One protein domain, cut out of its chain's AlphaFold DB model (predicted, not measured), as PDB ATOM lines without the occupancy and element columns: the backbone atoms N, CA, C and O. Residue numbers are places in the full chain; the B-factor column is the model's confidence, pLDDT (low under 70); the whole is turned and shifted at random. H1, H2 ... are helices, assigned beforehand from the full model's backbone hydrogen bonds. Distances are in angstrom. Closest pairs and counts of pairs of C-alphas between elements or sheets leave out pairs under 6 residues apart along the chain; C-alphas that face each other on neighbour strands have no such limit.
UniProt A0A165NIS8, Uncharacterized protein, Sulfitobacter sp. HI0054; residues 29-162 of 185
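This is residues 29 to 162 of the 185 residues of an uncharacterized protein of Sulfitobacter sp. HI0054 (UniProt A0A165NIS8). The longest helix, H1, slants across the H3 and H5 side of an up-and-down bundle of H3, H4 and H5, and short H2 folds back at H1's far end, between H1 and the bundle. The 134 printed residues have five named helices, H1 to H5 in order, and no named strand: all helix. The whole is compact, with a radius of gyration of the C-alphas of 16.2 A, but elongated, 51 by 27 by 22 A.

Find C-alpha 29 at (427.833, 425.147, 363.395); from there H1, residues 29 to 56, runs 39.9 A to C-alpha 56 at (464.123, 441.615, 364.907). Then come H2, residues 62 to 71; H3, residues 75 to 92, 25.6 A; H4, residues 98 to 121, 35.6 A; and H5, residues 132 to 155, 34.4 A, ending at (419.588, 433.551, 366.393).

Look along H1: residues 30 to 35 alone touch H5, closest at the C-alphas of Gly 31 and Phe 150, 5.3 A, opposite ways at 38 degrees, only just a steep tilt. Residues 46 to 54 alone touch H2, closest at the C-alphas of Ala 51 and Ala 62, 5.1 A. H1 and H4 are apart. H3 and H4 form a hairpin; their closest C-alphas, of Gly 76 and Thr 115, are 5.5 A apart. H4 and H5 form another, closest at the C-alphas of Pro 111 and Leu 141, 6.6 A. Every O i to N i+4 pair is within hydrogen-bond range in H1, H3 and H5; 5 of 6 are in H2 and 18 of 20 in H4.

The C-alphas of Ala 59 and Leu 99, the two farthest apart, are 52.2 A apart. The printed part has no cut and no long link. Look for pLDDT under 70 at residues 58 to 59, 88, 92 to 94, 96 and 155 to 162.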
ATOM      1  N   LYS A  29     426.570 425.519 364.056       77.69
ATOM      2  CA  LYS A  29     427.833 425.147 363.395       77.69
ATOM      3  C   LYS A  29     428.530 426.360 362.783       77.69
ATOM      4  O   LYS A  29     429.723 426.534 363.002       77.69
ATOM      5  N   ASP A  30     427.772 427.202 362.089       71.44
ATOM      6  CA  ASP A  30     428.294 428.411 361.450       71.44
ATOM      7  C   ASP A  30     428.739 429.426 362.505       71.44
ATOM      8  O   ASP A  30     429.824 429.989 362.401       71.44
ATOM      9  N   GLY A  31     427.958 429.573 363.583       74.00
ATOM     10  CA  GLY A  31     428.334 430.379 364.743       74.00
ATOM     11  C   GLY A  31     429.650 429.921 365.369       74.00
ATOM     12  O   GLY A  31     430.532 430.739 365.616       74.00
ATOM     13  N   PHE A  32     429.827 428.617 365.592       81.50
ATOM     14  CA  PHE A  32     431.086 428.087 366.117       81.50
ATOM     15  C   PHE A  32     432.246 428.284 365.143       81.50
ATOM     16  O   PHE A  32     433.332 428.652 365.581       81.50
ATOM     17  N   ALA A  33     432.029 428.064 363.845       80.62
ATOM     18  CA  ALA A  33     433.057 428.232 362.827       80.62
ATOM     19  C   ALA A  33     433.530 429.689 362.726       80.62
ATOM     20  O   ALA A  33     434.734 429.931 362.732       80.62
ATOM     21  N   GLU A  34     432.614 430.662 362.702       78.25
ATOM     22  CA  GLU A  34     432.976 432.084 362.659       78.25
ATOM     23  C   GLU A  34     433.708 432.531 363.924       78.25
ATOM     24  O   GLU A  34     434.732 433.208 363.832       78.25
ATOM     25  N   ILE A  35     433.240 432.123 365.106       83.62
ATOM     26  CA  ILE A  35     433.918 432.466 366.360       83.62
ATOM     27  C   ILE A  35     435.290 431.804 366.441       83.62
ATOM     28  O   ILE A  35     436.260 432.472 366.792       83.62
ATOM     29  N   ALA A  36     435.405 430.527 366.074       83.62
ATOM     30  CA  ALA A  36     436.686 429.834 366.031       83.62
ATOM     31  C   ALA A  36     437.652 430.512 365.053       83.62
ATOM     32  O   ALA A  36     438.818 430.698 365.391       83.62
ATOM     33  N   LEU A  37     437.174 430.939 363.879       82.12
ATOM     34  CA  LEU A  37     437.980 431.658 362.896       82.12
ATOM     35  C   LEU A  37     438.396 433.046 363.401       82.12
ATOM     36  O   LEU A  37     439.542 433.441 363.209       82.12
ATOM     37  N   SER A  38     437.505 433.767 364.082       82.62
ATOM     38  CA  SER A  38     437.792 435.076 364.682       82.62
ATOM     39  C   SER A  38     438.840 434.972 365.798       82.62
ATOM     40  O   SER A  38     439.826 435.717 365.822       82.62
ATOM     41  N   VAL A  39     438.697 433.983 366.686       83.81
ATOM     42  CA  VAL A  39     439.664 433.697 367.756       83.81
ATOM     43  C   VAL A  39     440.999 433.225 367.171       83.81
ATOM     44  O   VAL A  39     442.051 433.739 367.542       83.81
ATOM     45  N   ALA A  40     440.984 432.300 366.209       84.94
ATOM     46  CA  ALA A  40     442.198 431.823 365.552       84.94
ATOM     47  C   ALA A  40     442.910 432.940 364.777       84.94
ATOM     48  O   ALA A  40     444.129 433.057 364.858       84.94
ATOM     49  N   GLY A  41     442.164 433.791 364.068       81.69
ATOM     50  CA  GLY A  41     442.704 434.936 363.340       81.69
ATOM     51  C   GLY A  41     443.321 435.973 364.275       81.69
ATOM     52  O   GLY A  41     444.429 436.447 364.024       81.69
ATOM     53  N   SER A  42     442.658 436.271 365.394       79.88
ATOM     54  CA  SER A  42     443.197 437.188 366.398       79.88
ATOM     55  C   SER A  42     444.450 436.644 367.085       79.88
ATOM     56  O   SER A  42     445.459 437.343 367.131       79.88
ATOM     57  N   ILE A  43     444.438 435.397 367.565       80.88
ATOM     58  CA  ILE A  43     445.617 434.764 368.184       80.88
ATOM     59  C   ILE A  43     446.748 434.596 367.160       80.88
ATOM     60  O   ILE A  43     447.907 434.865 367.472       80.88
ATOM     61  N   GLY A  44     446.424 434.198 365.930       81.25
ATOM     62  CA  GLY A  44     447.381 434.018 364.840       81.25
ATOM     63  C   GLY A  44     448.092 435.316 364.459       81.25
ATOM     64  O   GLY A  44     449.312 435.316 364.300       81.25
ATOM     65  N   ALA A  45     447.368 436.438 364.394       79.69
ATOM     66  CA  ALA A  45     447.969 437.752 364.173       79.69
ATOM     67  C   ALA A  45     448.949 438.125 365.299       79.69
ATOM     68  O   ALA A  45     450.056 438.591 365.027       79.69
ATOM     69  N   VAL A  46     448.587 437.858 366.558       79.56
ATOM     70  CA  VAL A  46     449.465 438.106 367.714       79.56
ATOM     71  C   VAL A  46     450.711 437.221 367.676       79.56
ATOM     72  O   VAL A  46     451.815 437.706 367.925       79.56
ATOM     73  N   LEU A  47     450.563 435.941 367.324       79.75
ATOM     74  CA  LEU A  47     451.687 435.020 367.141       79.75
ATOM     75  C   LEU A  47     452.639 435.507 366.045       79.75
ATOM     76  O   LEU A  47     453.850 435.513 366.255       79.75
ATOM     77  N   LEU A  48     452.103 435.958 364.907       82.06
ATOM     78  CA  LEU A  48     452.903 436.477 363.799       82.06
ATOM     79  C   LEU A  48     453.684 437.731 364.207       82.06
ATOM     80  O   LEU A  48     454.890 437.797 363.980       82.06
ATOM     81  N   ILE A  49     453.029 438.699 364.855       76.69
ATOM     82  CA  ILE A  49     453.690 439.913 365.359       76.69
ATOM     83  C   ILE A  49     454.783 439.539 366.368       76.69
ATOM     84  O   ILE A  49     455.897 440.049 366.293       76.69
ATOM     85  N   SER A  50     454.497 438.597 367.267       75.56
ATOM     86  CA  SER A  50     455.454 438.121 368.270       75.56
ATOM     87  C   SER A  50     456.674 437.444 367.639       75.56
ATOM     88  O   SER A  50     457.797 437.656 368.092       75.56
ATOM     89  N   ALA A  51     456.473 436.655 366.579       78.06
ATOM     90  CA  ALA A  51     457.548 436.016 365.828       78.06
ATOM     91  C   ALA A  51     458.404 437.038 365.063       78.06
ATOM     92  O   ALA A  51     459.626 436.933 365.075       78.06
ATOM     93  N   LEU A  52     457.781 438.049 364.450       80.12
ATOM     94  CA  LEU A  52     458.487 439.132 363.760       80.12
ATOM     95  C   LEU A  52     459.316 439.987 364.726       80.12
ATOM     96  O   LEU A  52     460.462 440.311 364.428       80.12
ATOM     97  N   LEU A  53     458.772 440.309 365.903       73.38
ATOM     98  CA  LEU A  53     459.504 441.038 366.942       73.38
ATOM     99  C   LEU A  53     460.692 440.230 367.473       73.38
ATOM    100  O   LEU A  53     461.777 440.780 367.627       73.38
ATOM    101  N   ALA A  54     460.509 438.928 367.696       75.69
ATOM    102  CA  ALA A  54     461.582 438.021 368.100       75.69
ATOM    103  C   ALA A  54     462.666 437.854 367.021       75.69
ATOM    104  O   ALA A  54     463.838 437.702 367.342       75.69
ATOM    105  N   ALA A  55     462.296 437.896 365.738       78.69
ATOM    106  CA  ALA A  55     463.259 437.865 364.639       78.69
ATOM    107  C   ALA A  55     464.057 439.175 364.512       78.69
ATOM    108  O   ALA A  55     465.187 439.160 364.031       78.69
ATOM    109  N   ASN A  56     463.476 440.302 364.935       75.81
ATOM    110  CA  ASN A  56     464.123 441.615 364.907       75.81
ATOM    111  C   ASN A  56     465.003 441.880 366.145       75.81
ATOM    112  O   ASN A  56     465.923 442.690 366.083       75.81
ATOM    113  N   ASP A  57     464.737 441.198 367.260       72.88
ATOM    114  CA  ASP A  57     465.511 441.285 368.497       72.88
ATOM    115  C   ASP A  57     465.951 439.884 368.945       72.88
ATOM    116  O   ASP A  57     465.201 439.150 369.590       72.88
ATOM    117  N   ASN A  58     467.201 439.529 368.627       64.44
ATOM    118  CA  ASN A  58     467.799 438.219 368.919       64.44
ATOM    119  C   ASN A  58     467.792 437.838 370.415       64.44
ATOM    120  O   ASN A  58     468.026 436.674 370.746       64.44
ATOM    121  N   ALA A  59     467.538 438.782 371.329       66.19
ATOM    122  CA  ALA A  59     467.409 438.507 372.758       66.19
ATOM    123  C   ALA A  59     465.987 438.079 373.174       66.19
ATOM    124  O   ALA A  59     465.797 437.520 374.259       66.19
ATOM    125  N   LEU A  60     464.973 438.316 372.334       70.19
ATOM    126  CA  LEU A  60     463.569 438.071 372.650       70.19
ATOM    127  C   LEU A  60     463.089 436.740 372.062       70.19
ATOM    128  O   LEU A  60     462.901 436.579 370.862       70.19
ATOM    129  N   LYS A  61     462.804 435.763 372.929       78.38
ATOM    130  CA  LYS A  61     462.134 434.523 372.508       78.38
ATOM    131  C   LYS A  61     460.681 434.823 372.123       78.38
ATOM    132  O   LYS A  61     459.975 435.486 372.883       78.38
ATOM    133  N   ALA A  62     460.197 434.253 371.016       71.75
ATOM    134  CA  ALA A  62     458.830 434.465 370.516       71.75
ATOM    135  C   ALA A  62     457.736 434.209 371.571       71.75
ATOM    136  O   ALA A  62     456.781 434.972 371.665       71.75
ATOM    137  N   GLY A  63     457.903 433.198 372.432       71.88
ATOM    138  CA  GLY A  63     456.965 432.936 373.532       71.88
ATOM    139  C   GLY A  63     456.930 434.043 374.597       71.88
ATOM    140  O   GLY A  63     455.869 434.355 375.126       71.88
ATOM    141  N   ALA A  64     458.068 434.686 374.875       72.25
ATOM    142  CA  ALA A  64     458.134 435.818 375.799       72.25
ATOM    143  C   ALA A  64     457.555 437.098 375.172       72.25
ATOM    144  O   ALA A  64     456.906 437.871 375.873       72.25
ATOM    145  N   ALA A  65     457.742 437.302 373.862       71.56
ATOM    146  CA  ALA A  65     457.080 438.371 373.109       71.56
ATOM    147  C   ALA A  65     455.552 438.194 373.122       71.56
ATOM    148  O   ALA A  65     454.822 439.141 373.405       71.56
ATOM    149  N   PHE A  66     455.088 436.959 372.917       75.19
ATOM    150  CA  PHE A  66     453.672 436.604 372.943       75.19
ATOM    151  C   PHE A  66     453.039 436.823 374.319       75.19
ATOM    152  O   PHE A  66     451.994 437.457 374.421       75.19
ATOM    153  N   ALA A  67     453.679 436.361 375.397       73.75
ATOM    154  CA  ALA A  67     453.181 436.593 376.755       73.75
ATOM    155  C   ALA A  67     453.129 438.093 377.092       73.75
ATOM    156  O   ALA A  67     452.121 438.587 377.599       73.75
ATOM    157  N   ARG A  68     454.180 438.841 376.728       71.88
ATOM    158  CA  ARG A  68     454.242 440.296 376.922       71.88
ATOM    159  C   ARG A  68     453.129 441.047 376.198       71.88
ATOM    160  O   ARG A  68     452.681 442.068 376.715       71.88
ATOM    161  N   TYR A  69     452.669 440.539 375.053       72.62
ATOM    162  CA  TYR A  69     451.573 441.143 374.297       72.62
ATOM    163  C   TYR A  69     450.321 441.303 375.175       72.62
ATOM    164  O   TYR A  69     449.755 442.389 375.315       72.62
ATOM    165  N   PHE A  70     449.920 440.234 375.866       73.25
ATOM    166  CA  PHE A  70     448.721 440.254 376.705       73.25
ATOM    167  C   PHE A  70     448.924 440.994 378.034       73.25
ATOM    168  O   PHE A  70     448.005 441.672 378.487       73.25
ATOM    169  N   GLU A  71     450.125 440.940 378.617       74.50
ATOM    170  CA  GLU A  71     450.461 441.632 379.874       74.50
ATOM    171  C   GLU A  71     450.407 443.166 379.764       74.50
ATOM    172  O   GLU A  71     450.128 443.851 380.747       74.50
ATOM    173  N   GLY A  72     450.676 443.727 378.581       70.62
ATOM    174  CA  GLY A  72     450.621 445.174 378.348       70.62
ATOM    175  C   GLY A  72     449.208 445.728 378.140       70.62
ATOM    176  O   GLY A  72     449.044 446.943 378.049       70.62
ATOM    177  N   GLY A  73     448.188 444.867 378.038       71.75
ATOM    178  CA  GLY A  73     446.825 445.265 377.668       71.75
ATOM    179  C   GLY A  73     446.549 445.281 376.165       71.75
ATOM    180  O   GLY A  73     445.506 445.780 375.746       71.75
ATOM    181  N   GLN A  74     447.435 444.716 375.334       78.06
ATOM    182  CA  GLN A  74     447.272 444.714 373.870       78.06
ATOM    183  C   GLN A  74     446.125 443.802 373.402       78.06
ATOM    184  O   GLN A  74     445.674 443.915 372.264       78.06
ATOM    185  N   VAL A  75     445.557 442.982 374.297       79.00
ATOM    186  CA  VAL A  75     444.237 442.348 374.107       79.00
ATOM    187  C   VAL A  75     443.154 443.378 373.757       79.00
ATOM    188  O   VAL A  75     442.233 443.078 372.999       79.00
ATOM    189  N   GLY A  76     443.291 444.625 374.222       77.00
ATOM    190  CA  GLY A  76     442.400 445.711 373.845       77.00
ATOM    191  C   GLY A  76     442.442 446.041 372.347       77.00
ATOM    192  O   GLY A  76     441.408 446.285 371.729       77.00
ATOM    193  N   LEU A  77     443.613 445.957 371.712       79.25
ATOM    194  CA  LEU A  77     443.725 446.128 370.259       79.25
ATOM    195  C   LEU A  77     442.987 445.013 369.516       79.25
ATOM    196  O   LEU A  77     442.328 445.263 368.508       79.25
ATOM    197  N   THR A  78     443.040 443.792 370.044       80.06
ATOM    198  CA  THR A  78     442.301 442.657 369.497       80.06
ATOM    199  C   THR A  78     440.791 442.868 369.603       80.06
ATOM    200  O   THR A  78     440.072 442.638 368.635       80.06
ATOM    201  N   ILE A  79     440.306 443.364 370.745       82.69
ATOM    202  CA  ILE A  79     438.895 443.728 370.938       82.69
ATOM    203  C   ILE A  79     438.462 444.790 369.924       82.69
ATOM    204  O   ILE A  79     437.410 444.639 369.299       82.69
ATOM    205  N   LEU A  80     439.267 445.840 369.727       81.44
ATOM    206  CA  LEU A  80     438.993 446.887 368.741       81.44
ATOM    207  C   LEU A  80     438.950 446.334 367.314       81.44
ATOM    208  O   LEU A  80     438.036 446.672 366.566       81.44
ATOM    209  N   ALA A  81     439.889 445.461 366.945       81.38
ATOM    210  CA  ALA A  81     439.936 444.852 365.619       81.38
ATOM    211  C   ALA A  81     438.712 443.967 365.347       81.38
ATOM    212  O   ALA A  81     438.058 444.120 364.316       81.38
ATOM    213  N   VAL A  82     438.359 443.086 366.289       81.19
ATOM    214  CA  VAL A  82     437.188 442.197 366.192       81.19
ATOM    215  C   VAL A  82     435.898 443.017 366.133       81.19
ATOM    216  O   VAL A  82     435.064 442.799 365.254       81.19
ATOM    217  N   SER A  83     435.754 444.012 367.014       79.25
ATOM    218  CA  SER A  83     434.568 444.877 367.049       79.25
ATOM    219  C   SER A  83     434.454 445.727 365.785       79.25
ATOM    220  O   SER A  83     433.366 445.863 365.235       79.25
ATOM    221  N   GLY A  84     435.571 446.260 365.284       76.75
ATOM    222  CA  GLY A  84     435.630 447.028 364.043       76.75
ATOM    223  C   GLY A  84     435.311 446.186 362.808       76.75
ATOM    224  O   GLY A  84     434.572 446.645 361.939       76.75
ATOM    225  N   ALA A  85     435.799 444.945 362.740       76.19
ATOM    226  CA  ALA A  85     435.461 444.008 361.671       76.19
ATOM    227  C   ALA A  85     433.967 443.648 361.688       76.19
ATOM    228  O   ALA A  85     433.308 443.740 360.652       76.19
ATOM    229  N   ALA A  86     433.415 443.332 362.864       76.94
ATOM    230  CA  ALA A  86     431.989 443.061 363.036       76.94
ATOM    231  C   ALA A  86     431.125 444.278 362.662       76.94
ATOM    232  O   ALA A  86     430.152 444.156 361.920       76.94
ATOM    233  N   PHE A  87     431.512 445.476 363.107       75.25
ATOM    234  CA  PHE A  87     430.820 446.721 362.773       75.25
ATOM    235  C   PHE A  87     430.902 447.038 361.273       75.25
ATOM    236  O   PHE A  87     429.911 447.414 360.651       75.25
ATOM    237  N   GLY A  88     432.067 446.829 360.656       69.56
ATOM    238  CA  GLY A  88     432.256 446.967 359.214       69.56
ATOM    239  C   GLY A  88     431.392 445.989 358.418       69.56
ATOM    240  O   GLY A  88     430.810 446.381 357.405       69.56
ATOM    241  N   ALA A  89     431.254 444.751 358.892       70.38
ATOM    242  CA  ALA A  89     430.385 443.759 358.275       70.38
ATOM    243  C   ALA A  89     428.903 444.177 358.350       70.38
ATOM    244  O   ALA A  89     428.194 444.112 357.344       70.38
ATOM    245  N   LEU A  90     428.461 444.704 359.498       74.62
ATOM    246  CA  LEU A  90     427.110 445.255 359.671       74.62
ATOM    247  C   LEU A  90     426.816 446.436 358.730       74.62
ATOM    248  O   LEU A  90     425.686 446.599 358.276       74.62
ATOM    249  N   LEU A  91     427.812 447.270 358.425       72.69
ATOM    250  CA  LEU A  91     427.626 448.419 357.534       72.69
ATOM    251  C   LEU A  91     427.656 448.053 356.046       72.69
ATOM    252  O   LEU A  91     426.998 448.713 355.243       72.69
ATOM    253  N   ARG A  92     428.466 447.063 355.660       65.38
ATOM    254  CA  ARG A  92     428.769 446.778 354.246       65.38
ATOM    255  C   ARG A  92     427.896 445.692 353.636       65.38
ATOM    256  O   ARG A  92     427.726 445.692 352.418       65.38
ATOM    257  N   HIS A  93     427.358 444.783 354.442       65.88
ATOM    258  CA  HIS A  93     426.560 443.672 353.934       65.88
ATOM    259  C   HIS A  93     425.052 443.929 354.063       65.88
ATOM    260  O   HIS A  93     424.622 444.654 354.966       65.88
ATOM    261  N   PRO A  94     424.228 443.341 353.174       64.81
ATOM    262  CA  PRO A  94     422.780 443.369 353.316       64.81
ATOM    263  C   PRO A  94     422.368 442.763 354.656       64.81
ATOM    264  O   PRO A  94     422.740 441.637 354.978       64.81
ATOM    265  N   GLN A  95     421.592 443.515 355.433       70.50
ATOM    266  CA  GLN A  95     421.132 443.056 356.735       70.50
ATOM    267  C   GLN A  95     419.817 442.289 356.599       70.50
ATOM    268  O   GLN A  95     418.828 442.847 356.113       70.50
ATOM    269  N   LYS A  96     419.788 441.036 357.068       69.12
ATOM    270  CA  LYS A  96     418.560 440.216 357.072       69.12
ATOM    271  C   LYS A  96     417.515 440.769 358.053       69.12
ATOM    272  O   LYS A  96     416.318 440.688 357.790       69.12
ATOM    273  N   ASP A  97     417.967 441.389 359.148       73.38
ATOM    274  CA  ASP A  97     417.131 442.073 360.142       73.38
ATOM    275  C   ASP A  97     417.739 443.432 360.519       73.38
ATOM    276  O   ASP A  97     418.744 443.516 361.231       73.38
ATOM    277  N   LYS A  98     417.116 444.520 360.051       75.25
ATOM    278  CA  LYS A  98     417.604 445.889 360.279       75.25
ATOM    279  C   LYS A  98     417.612 446.284 361.757       75.25
ATOM    280  O   LYS A  98     418.540 446.966 362.180       75.25
ATOM    281  N   LEU A  99     416.609 445.876 362.539       76.38
ATOM    282  CA  LEU A  99     416.519 446.258 363.951       76.38
ATOM    283  C   LEU A  99     417.588 445.528 364.768       76.38
ATOM    284  O   LEU A  99     418.309 446.163 365.536       76.38
ATOM    285  N   ALA A 100     417.739 444.218 364.548       72.25
ATOM    286  CA  ALA A 100     418.788 443.428 365.189       72.25
ATOM    287  C   ALA A 100     420.188 443.976 364.864       72.25
ATOM    288  O   ALA A 100     421.042 444.047 365.744       72.25
ATOM    289  N   SER A 101     420.398 444.442 363.632       74.06
ATOM    290  CA  SER A 101     421.668 445.030 363.185       74.06
ATOM    291  C   SER A 101     421.995 446.349 363.883       74.06
ATOM    292  O   SER A 101     423.132 446.560 364.300       74.06
ATOM    293  N   VAL A 102     421.001 447.228 364.061       80.38
ATOM    294  CA  VAL A 102     421.173 448.487 364.808       80.38
ATOM    295  C   VAL A 102     421.502 448.203 366.272       80.38
ATOM    296  O   VAL A 102     422.435 448.793 366.815       80.38
ATOM    297  N   ILE A 103     420.783 447.267 366.900       80.38
ATOM    298  CA  ILE A 103     421.050 446.854 368.284       80.38
ATOM    299  C   ILE A 103     422.468 446.289 368.399       80.38
ATOM    300  O   ILE A 103     423.207 446.684 369.297       80.38
ATOM    301  N   MET A 104     422.878 445.421 367.472       78.00
ATOM    302  CA  MET A 104     424.231 444.867 367.446       78.00
ATOM    303  C   MET A 104     425.289 445.966 367.299       78.00
ATOM    304  O   MET A 104     426.264 445.969 368.041       78.00
ATOM    305  N   GLY A 105     425.075 446.942 366.413       79.88
ATOM    306  CA  GLY A 105     425.973 448.085 366.247       79.88
ATOM    307  C   GLY A 105     426.143 448.906 367.532       79.88
ATOM    308  O   GLY A 105     427.267 449.230 367.910       79.88
ATOM    309  N   LEU A 106     425.047 449.190 368.245       82.00
ATOM    310  CA  LEU A 106     425.084 449.885 369.539       82.00
ATOM    311  C   LEU A 106     425.797 449.062 370.619       82.00
ATOM    312  O   LEU A 106     426.575 449.601 371.404       82.00
ATOM    313  N   VAL A 107     425.567 447.751 370.636       81.06
ATOM    314  CA  VAL A 107     426.215 446.834 371.575       81.06
ATOM    315  C   VAL A 107     427.720 446.732 371.312       81.06
ATOM    316  O   VAL A 107     428.483 446.667 372.269       81.06
ATOM    317  N   LEU A 108     428.163 446.776 370.050       80.62
ATOM    318  CA  LEU A 108     429.583 446.760 369.670       80.62
ATOM    319  C   LEU A 108     430.304 448.089 369.959       80.62
ATOM    320  O   LEU A 108     431.515 448.093 370.167       80.62
ATOM    321  N   LEU A 109     429.584 449.213 370.027       81.38
ATOM    322  CA  LEU A 109     430.158 450.521 370.377       81.38
ATOM    323  C   LEU A 109     430.659 450.583 371.826       81.38
ATOM    324  O   LEU A 109     431.709 451.170 372.086       81.38
ATOM    325  N   ILE A 110     429.943 449.961 372.764       81.75
ATOM    326  CA  ILE A 110     430.296 449.947 374.193       81.75
ATOM    327  C   ILE A 110     431.715 449.395 374.432       81.75
ATOM    328  O   ILE A 110     432.527 450.104 375.032       81.75
ATOM    329  N   PRO A 111     432.067 448.181 373.967       79.00
ATOM    330  CA  PRO A 111     433.411 447.658 374.133       79.00
ATOM    331  C   PRO A 111     434.448 448.462 373.353       79.00
ATOM    332  O   PRO A 111     435.551 448.619 373.863       79.00
ATOM    333  N   ILE A 112     434.128 449.033 372.186       82.12
ATOM    334  CA  ILE A 112     435.062 449.921 371.470       82.12
ATOM    335  C   ILE A 112     435.448 451.113 372.353       82.12
ATOM    336  O   ILE A 112     436.635 451.377 372.548       82.12
ATOM    337  N   ILE A 113     434.464 451.803 372.932       84.12
ATOM    338  CA  ILE A 113     434.691 452.955 373.812       84.12
ATOM    339  C   ILE A 113     435.456 452.528 375.068       84.12
ATOM    340  O   ILE A 113     436.493 453.114 375.376       84.12
ATOM    341  N   ALA A 114     434.990 451.482 375.757       82.88
ATOM    342  CA  ALA A 114     435.618 450.988 376.982       82.88
ATOM    343  C   ALA A 114     437.091 450.628 376.751       82.88
ATOM    344  O   ALA A 114     437.969 451.036 377.507       82.88
ATOM    345  N   THR A 115     437.377 449.925 375.658       82.44
ATOM    346  CA  THR A 115     438.734 449.500 375.326       82.44
ATOM    347  C   THR A 115     439.617 450.674 374.914       82.44
ATOM    348  O   THR A 115     440.783 450.717 375.295       82.44
ATOM    349  N   SER A 116     439.067 451.661 374.202       81.06
ATOM    350  CA  SER A 116     439.796 452.878 373.819       81.06
ATOM    351  C   SER A 116     440.205 453.699 375.046       81.06
ATOM    352  O   SER A 116     441.336 454.172 375.120       81.06
ATOM    353  N   VAL A 117     439.315 453.814 376.040       83.81
ATOM    354  CA  VAL A 117     439.614 454.461 377.329       83.81
ATOM    355  C   VAL A 117     440.701 453.693 378.085       83.81
ATOM    356  O   VAL A 117     441.652 454.303 378.566       83.81
ATOM    357  N   ILE A 118     440.608 452.359 378.144       80.62
ATOM    358  CA  ILE A 118     441.607 451.525 378.829       80.62
ATOM    359  C   ILE A 118     442.986 451.633 378.158       80.62
ATOM    360  O   ILE A 118     443.990 451.763 378.853       80.62
ATOM    361  N   ILE A 119     443.045 451.652 376.822       78.75
ATOM    362  CA  ILE A 119     444.289 451.907 376.077       78.75
ATOM    363  C   ILE A 119     444.822 453.312 376.379       78.75
ATOM    364  O   ILE A 119     446.024 453.481 376.546       78.75
ATOM    365  N   GLY A 120     443.944 454.308 376.521       78.38
ATOM    366  CA  GLY A 120     444.323 455.661 376.931       78.38
ATOM    367  C   GLY A 120     445.041 455.729 378.285       78.38
ATOM    368  O   GLY A 120     445.871 456.614 378.479       78.38
ATOM    369  N   PHE A 121     444.789 454.782 379.199       80.75
ATOM    370  CA  PHE A 121     445.510 454.686 380.474       80.75
ATOM    371  C   PHE A 121     446.905 454.055 380.355       80.75
ATOM    372  O   PHE A 121     447.740 454.274 381.229       80.75
ATOM    373  N   ASN A 122     447.184 453.305 379.285       81.50
ATOM    374  CA  ASN A 122     448.498 452.721 379.011       81.50
ATOM    375  C   ASN A 122     448.819 452.765 377.503       81.50
ATOM    376  O   ASN A 122     448.918 451.715 376.862       81.50
ATOM    377  N   PRO A 123     448.993 453.960 376.907       75.50
ATOM    378  CA  PRO A 123     449.104 454.116 375.453       75.50
ATOM    379  C   PRO A 123     450.360 453.452 374.872       75.50
ATOM    380  O   PRO A 123     450.385 453.086 373.701       75.50
ATOM    381  N   GLY A 124     451.400 453.279 375.694       75.12
ATOM    382  CA  GLY A 124     452.629 452.575 375.328       75.12
ATOM    383  C   GLY A 124     452.582 451.064 375.560       75.12
ATOM    384  O   GLY A 124     453.581 450.397 375.302       75.12
ATOM    385  N   PHE A 125     451.468 450.524 376.071       77.31
ATOM    386  CA  PHE A 125     451.322 449.113 376.447       77.31
ATOM    387  C   PHE A 125     452.485 448.606 377.312       77.31
ATOM    388  O   PHE A 125     452.983 447.491 377.140       77.31
ATOM    389  N   VAL A 126     452.948 449.452 378.237       77.31
ATOM    390  CA  VAL A 126     454.082 449.144 379.108       77.31
ATOM    391  C   VAL A 126     453.674 448.011 380.047       77.31
ATOM    392  O   VAL A 126     452.563 448.012 380.586       77.31
ATOM    393  N   LYS A 127     454.563 447.032 380.245       76.19
ATOM    394  CA  LYS A 127     454.324 445.913 381.167       76.19
ATOM    395  C   LYS A 127     454.036 446.442 382.575       76.19
ATOM    396  O   LYS A 127     454.804 447.247 383.094       76.19
ATOM    397  N   GLY A 128     452.943 445.977 383.184       76.88
ATOM    398  CA  GLY A 128     452.484 446.453 384.497       76.88
ATOM    399  C   GLY A 128     451.857 447.853 384.484       76.88
ATOM    400  O   GLY A 128     451.527 448.376 385.542       76.88
ATOM    401  N   GLY A 129     451.678 448.466 383.306       76.31
ATOM    402  CA  GLY A 129     451.013 449.763 383.152       76.31
ATOM    403  C   GLY A 129     449.489 449.704 383.310       76.31
ATOM    404  O   GLY A 129     448.852 450.739 383.470       76.31
ATOM    405  N   LEU A 130     448.900 448.505 383.299       81.06
ATOM    406  CA  LEU A 130     447.512 448.258 383.689       81.06
ATOM    407  C   LEU A 130     447.483 447.390 384.944       81.06
ATOM    408  O   LEU A 130     448.313 446.500 385.110       81.06
ATOM    409  N   THR A 131     446.497 447.630 385.806       85.62
ATOM    410  CA  THR A 131     446.241 446.764 386.959       85.62
ATOM    411  C   THR A 131     445.688 445.412 386.503       85.62
ATOM    412  O   THR A 131     444.996 445.328 385.484       85.62
ATOM    413  N   ASP A 132     445.913 444.362 387.296       83.81
ATOM    414  CA  ASP A 132     445.373 443.020 387.025       83.81
ATOM    415  C   ASP A 132     443.844 443.028 386.872       83.81
ATOM    416  O   ASP A 132     443.279 442.299 386.053       83.81
ATOM    417  N   THR A 133     443.158 443.917 387.596       85.56
ATOM    418  CA  THR A 133     441.714 444.143 387.462       85.56
ATOM    419  C   THR A 133     441.341 444.647 386.067       85.56
ATOM    420  O   THR A 133     440.405 444.128 385.463       85.56
ATOM    421  N   LEU A 134     442.066 445.632 385.524       82.25
ATOM    422  CA  LEU A 134     441.809 446.163 384.179       82.25
ATOM    423  C   LEU A 134     442.124 445.131 383.094       82.25
ATOM    424  O   LEU A 134     441.356 444.991 382.144       82.25
ATOM    425  N   LEU A 135     443.203 444.364 383.260       81.31
ATOM    426  CA  LEU A 135     443.520 443.240 382.374       81.31
ATOM    427  C   LEU A 135     442.409 442.181 382.392       81.31
ATOM    428  O   LEU A 135     441.981 441.717 381.337       81.31
ATOM    429  N   THR A 136     441.886 441.851 383.574       84.38
ATOM    430  CA  THR A 136     440.756 440.923 383.722       84.38
ATOM    431  C   THR A 136     439.501 441.460 383.034       84.38
ATOM    432  O   THR A 136     438.844 440.726 382.299       84.38
ATOM    433  N   ILE A 137     439.190 442.751 383.201       84.62
ATOM    434  CA  ILE A 137     438.063 443.406 382.519       84.62
ATOM    435  C   ILE A 137     438.209 443.307 380.999       84.62
ATOM    436  O   ILE A 137     437.232 442.987 380.322       84.62
ATOM    437  N   LEU A 138     439.408 443.529 380.452       82.44
ATOM    438  CA  LEU A 138     439.649 443.393 379.016       82.44
ATOM    439  C   LEU A 138     439.381 441.964 378.524       82.44
ATOM    440  O   LEU A 138     438.709 441.782 377.512       82.44
ATOM    441  N   TRP A 139     439.837 440.943 379.250       84.31
ATOM    442  CA  TRP A 139     439.552 439.547 378.901       84.31
ATOM    443  C   TRP A 139     438.063 439.205 378.970       84.31
ATOM    444  O   TRP A 139     437.539 438.540 378.074       84.31
ATOM    445  N   VAL A 140     437.360 439.698 379.993       85.31
ATOM    446  CA  VAL A 140     435.907 439.527 380.120       85.31
ATOM    447  C   VAL A 140     435.178 440.220 378.968       85.31
ATOM    448  O   VAL A 140     434.294 439.616 378.367       85.31
ATOM    449  N   LEU A 141     435.571 441.445 378.609       83.44
ATOM    450  CA  LEU A 141     435.019 442.168 377.460       83.44
ATOM    451  C   LEU A 141     435.258 441.406 376.153       83.44
ATOM    452  O   LEU A 141     434.329 441.247 375.363       83.44
ATOM    453  N   TYR A 142     436.467 440.884 375.946       83.81
ATOM    454  CA  TYR A 142     436.795 440.065 374.781       83.81
ATOM    455  C   TYR A 142     435.883 438.834 374.682       83.81
ATOM    456  O   TYR A 142     435.259 438.616 373.642       83.81
ATOM    457  N   ALA A 143     435.748 438.064 375.765       84.62
ATOM    458  CA  ALA A 143     434.878 436.889 375.800       84.62
ATOM    459  C   ALA A 143     433.400 437.257 375.582       84.62
ATOM    460  O   ALA A 143     432.691 436.590 374.829       84.62
ATOM    461  N   PHE A 144     432.945 438.351 376.196       85.19
ATOM    462  CA  PHE A 144     431.571 438.829 376.091       85.19
ATOM    463  C   PHE A 144     431.198 439.234 374.660       85.19
ATOM    464  O   PHE A 144     430.120 438.880 374.190       85.19
ATOM    465  N   ILE A 145     432.093 439.905 373.930       84.12
ATOM    466  CA  ILE A 145     431.868 440.275 372.521       84.12
ATOM    467  C   ILE A 145     431.727 439.037 371.643       84.12
ATOM    468  O   ILE A 145     430.813 438.978 370.822       84.12
ATOM    469  N   HIS A 146     432.589 438.036 371.832       84.44
ATOM    470  CA  HIS A 146     432.501 436.783 371.081       84.44
ATOM    471  C   HIS A 146     431.209 436.033 371.400       84.44
ATOM    472  O   HIS A 146     430.556 435.528 370.491       84.44
ATOM    473  N   LEU A 147     430.792 436.012 372.668       84.25
ATOM    474  CA  LEU A 147     429.520 435.418 373.068       84.25
ATOM    475  C   LEU A 147     428.327 436.144 372.434       84.25
ATOM    476  O   LEU A 147     427.411 435.501 371.927       84.25
ATOM    477  N   LEU A 148     428.325 437.476 372.440       79.44
ATOM    478  CA  LEU A 148     427.266 438.257 371.812       79.44
ATOM    479  C   LEU A 148     427.220 438.023 370.304       79.44
ATOM    480  O   LEU A 148     426.148 437.754 369.768       79.44
ATOM    481  N   TRP A 149     428.369 438.068 369.629       78.75
ATOM    482  CA  TRP A 149     428.457 437.794 368.197       78.75
ATOM    483  C   TRP A 149     427.951 436.378 367.883       78.75
ATOM    484  O   TRP A 149     427.085 436.215 367.024       78.75
ATOM    485  N   PHE A 150     428.365 435.372 368.658       80.88
ATOM    486  CA  PHE A 150     427.844 434.010 368.551       80.88
ATOM    487  C   PHE A 150     426.315 433.969 368.649       80.88
ATOM    488  O   PHE A 150     425.649 433.395 367.791       80.88
ATOM    489  N   ILE A 151     425.743 434.620 369.668       77.12
ATOM    490  CA  ILE A 151     424.291 434.676 369.868       77.12
ATOM    491  C   ILE A 151     423.590 435.302 368.657       77.12
ATOM    492  O   ILE A 151     422.539 434.802 368.253       77.12
ATOM    493  N   PHE A 152     424.152 436.362 368.071       73.06
ATOM    494  CA  PHE A 152     423.603 436.985 366.867       73.06
ATOM    495  C   PHE A 152     423.612 436.022 365.675       73.06
ATOM    496  O   PHE A 152     422.554 435.793 365.094       73.06
ATOM    497  N   ILE A 153     424.746 435.381 365.371       72.94
ATOM    498  CA  ILE A 153     424.853 434.419 364.255       72.94
ATOM    499  C   ILE A 153     423.846 433.273 364.417       72.94
ATOM    500  O   ILE A 153     423.151 432.887 363.472       72.94
ATOM    501  N   VAL A 154     423.743 432.742 365.637       72.19
ATOM    502  CA  VAL A 154     422.894 431.591 365.944       72.19
ATOM    503  C   VAL A 154     421.403 431.939 365.890       72.19
ATOM    504  O   VAL A 154     420.612 431.121 365.414       72.19
ATOM    505  N   ARG A 155     421.001 433.132 366.354       66.06
ATOM    506  CA  ARG A 155     419.588 433.551 366.393       66.06
ATOM    507  C   ARG A 155     419.062 434.049 365.056       66.06
ATOM    508  O   ARG A 155     417.955 433.697 364.655       66.06
ATOM    509  N   SER A 156     419.812 434.922 364.406       61.38
ATOM    510  CA  SER A 156     419.426 435.535 363.145       61.38
ATOM    511  C   SER A 156     420.699 436.092 362.529       61.38
ATOM    512  O   SER A 156     421.132 437.154 362.976       61.38
ATOM    513  N   PRO A 157     421.330 435.387 361.570       59.41
ATOM    514  CA  PRO A 157     422.551 435.869 360.948       59.41
ATOM    515  C   PRO A 157     422.249 437.242 360.361       59.41
ATOM    516  O   PRO A 157     421.491 437.374 359.400       59.41
ATOM    517  N   THR A 158     422.759 438.275 361.025       55.38
ATOM    518  CA  THR A 158     422.528 439.675 360.669       55.38
ATOM    519  C   THR A 158     423.161 439.951 359.313       55.38
ATOM    520  O   THR A 158     422.541 440.583 358.461       55.38
ATOM    521  N   VAL A 159     424.319 439.332 359.079       56.78
ATOM    522  CA  VAL A 159     425.106 439.342 357.846       56.78
ATOM    523  C   VAL A 159     425.099 437.922 357.245       56.78
ATOM    524  O   VAL A 159     425.180 436.958 358.010       56.78
ATOM    525  N   PRO A 160     424.970 437.750 355.911       56.66
ATOM    526  CA  PRO A 160     425.228 436.462 355.270       56.66
ATOM    527  C   PRO A 160     426.632 435.972 355.635       56.66
ATOM    528  O   PRO A 160     427.571 436.767 355.637       56.66
ATOM    529  N   ASN A 161     426.791 434.684 355.939       63.81
ATOM    530  CA  ASN A 161     428.121 434.150 356.240       63.81
ATOM    531  C   ASN A 161     429.058 434.321 355.020       63.81
ATOM    532  O   ASN A 161     428.607 434.576 353.899       63.81
ATOM    533  N   ALA A 162     430.371 434.171 355.207       60.50
ATOM    534  CA  ALA A 162     431.344 434.400 354.132       60.50
ATOM    535  C   ALA A 162     431.090 433.555 352.860       60.50
ATOM    536  O   ALA A 162     431.404 433.999 351.755       60.50
TER     537      ALA A 162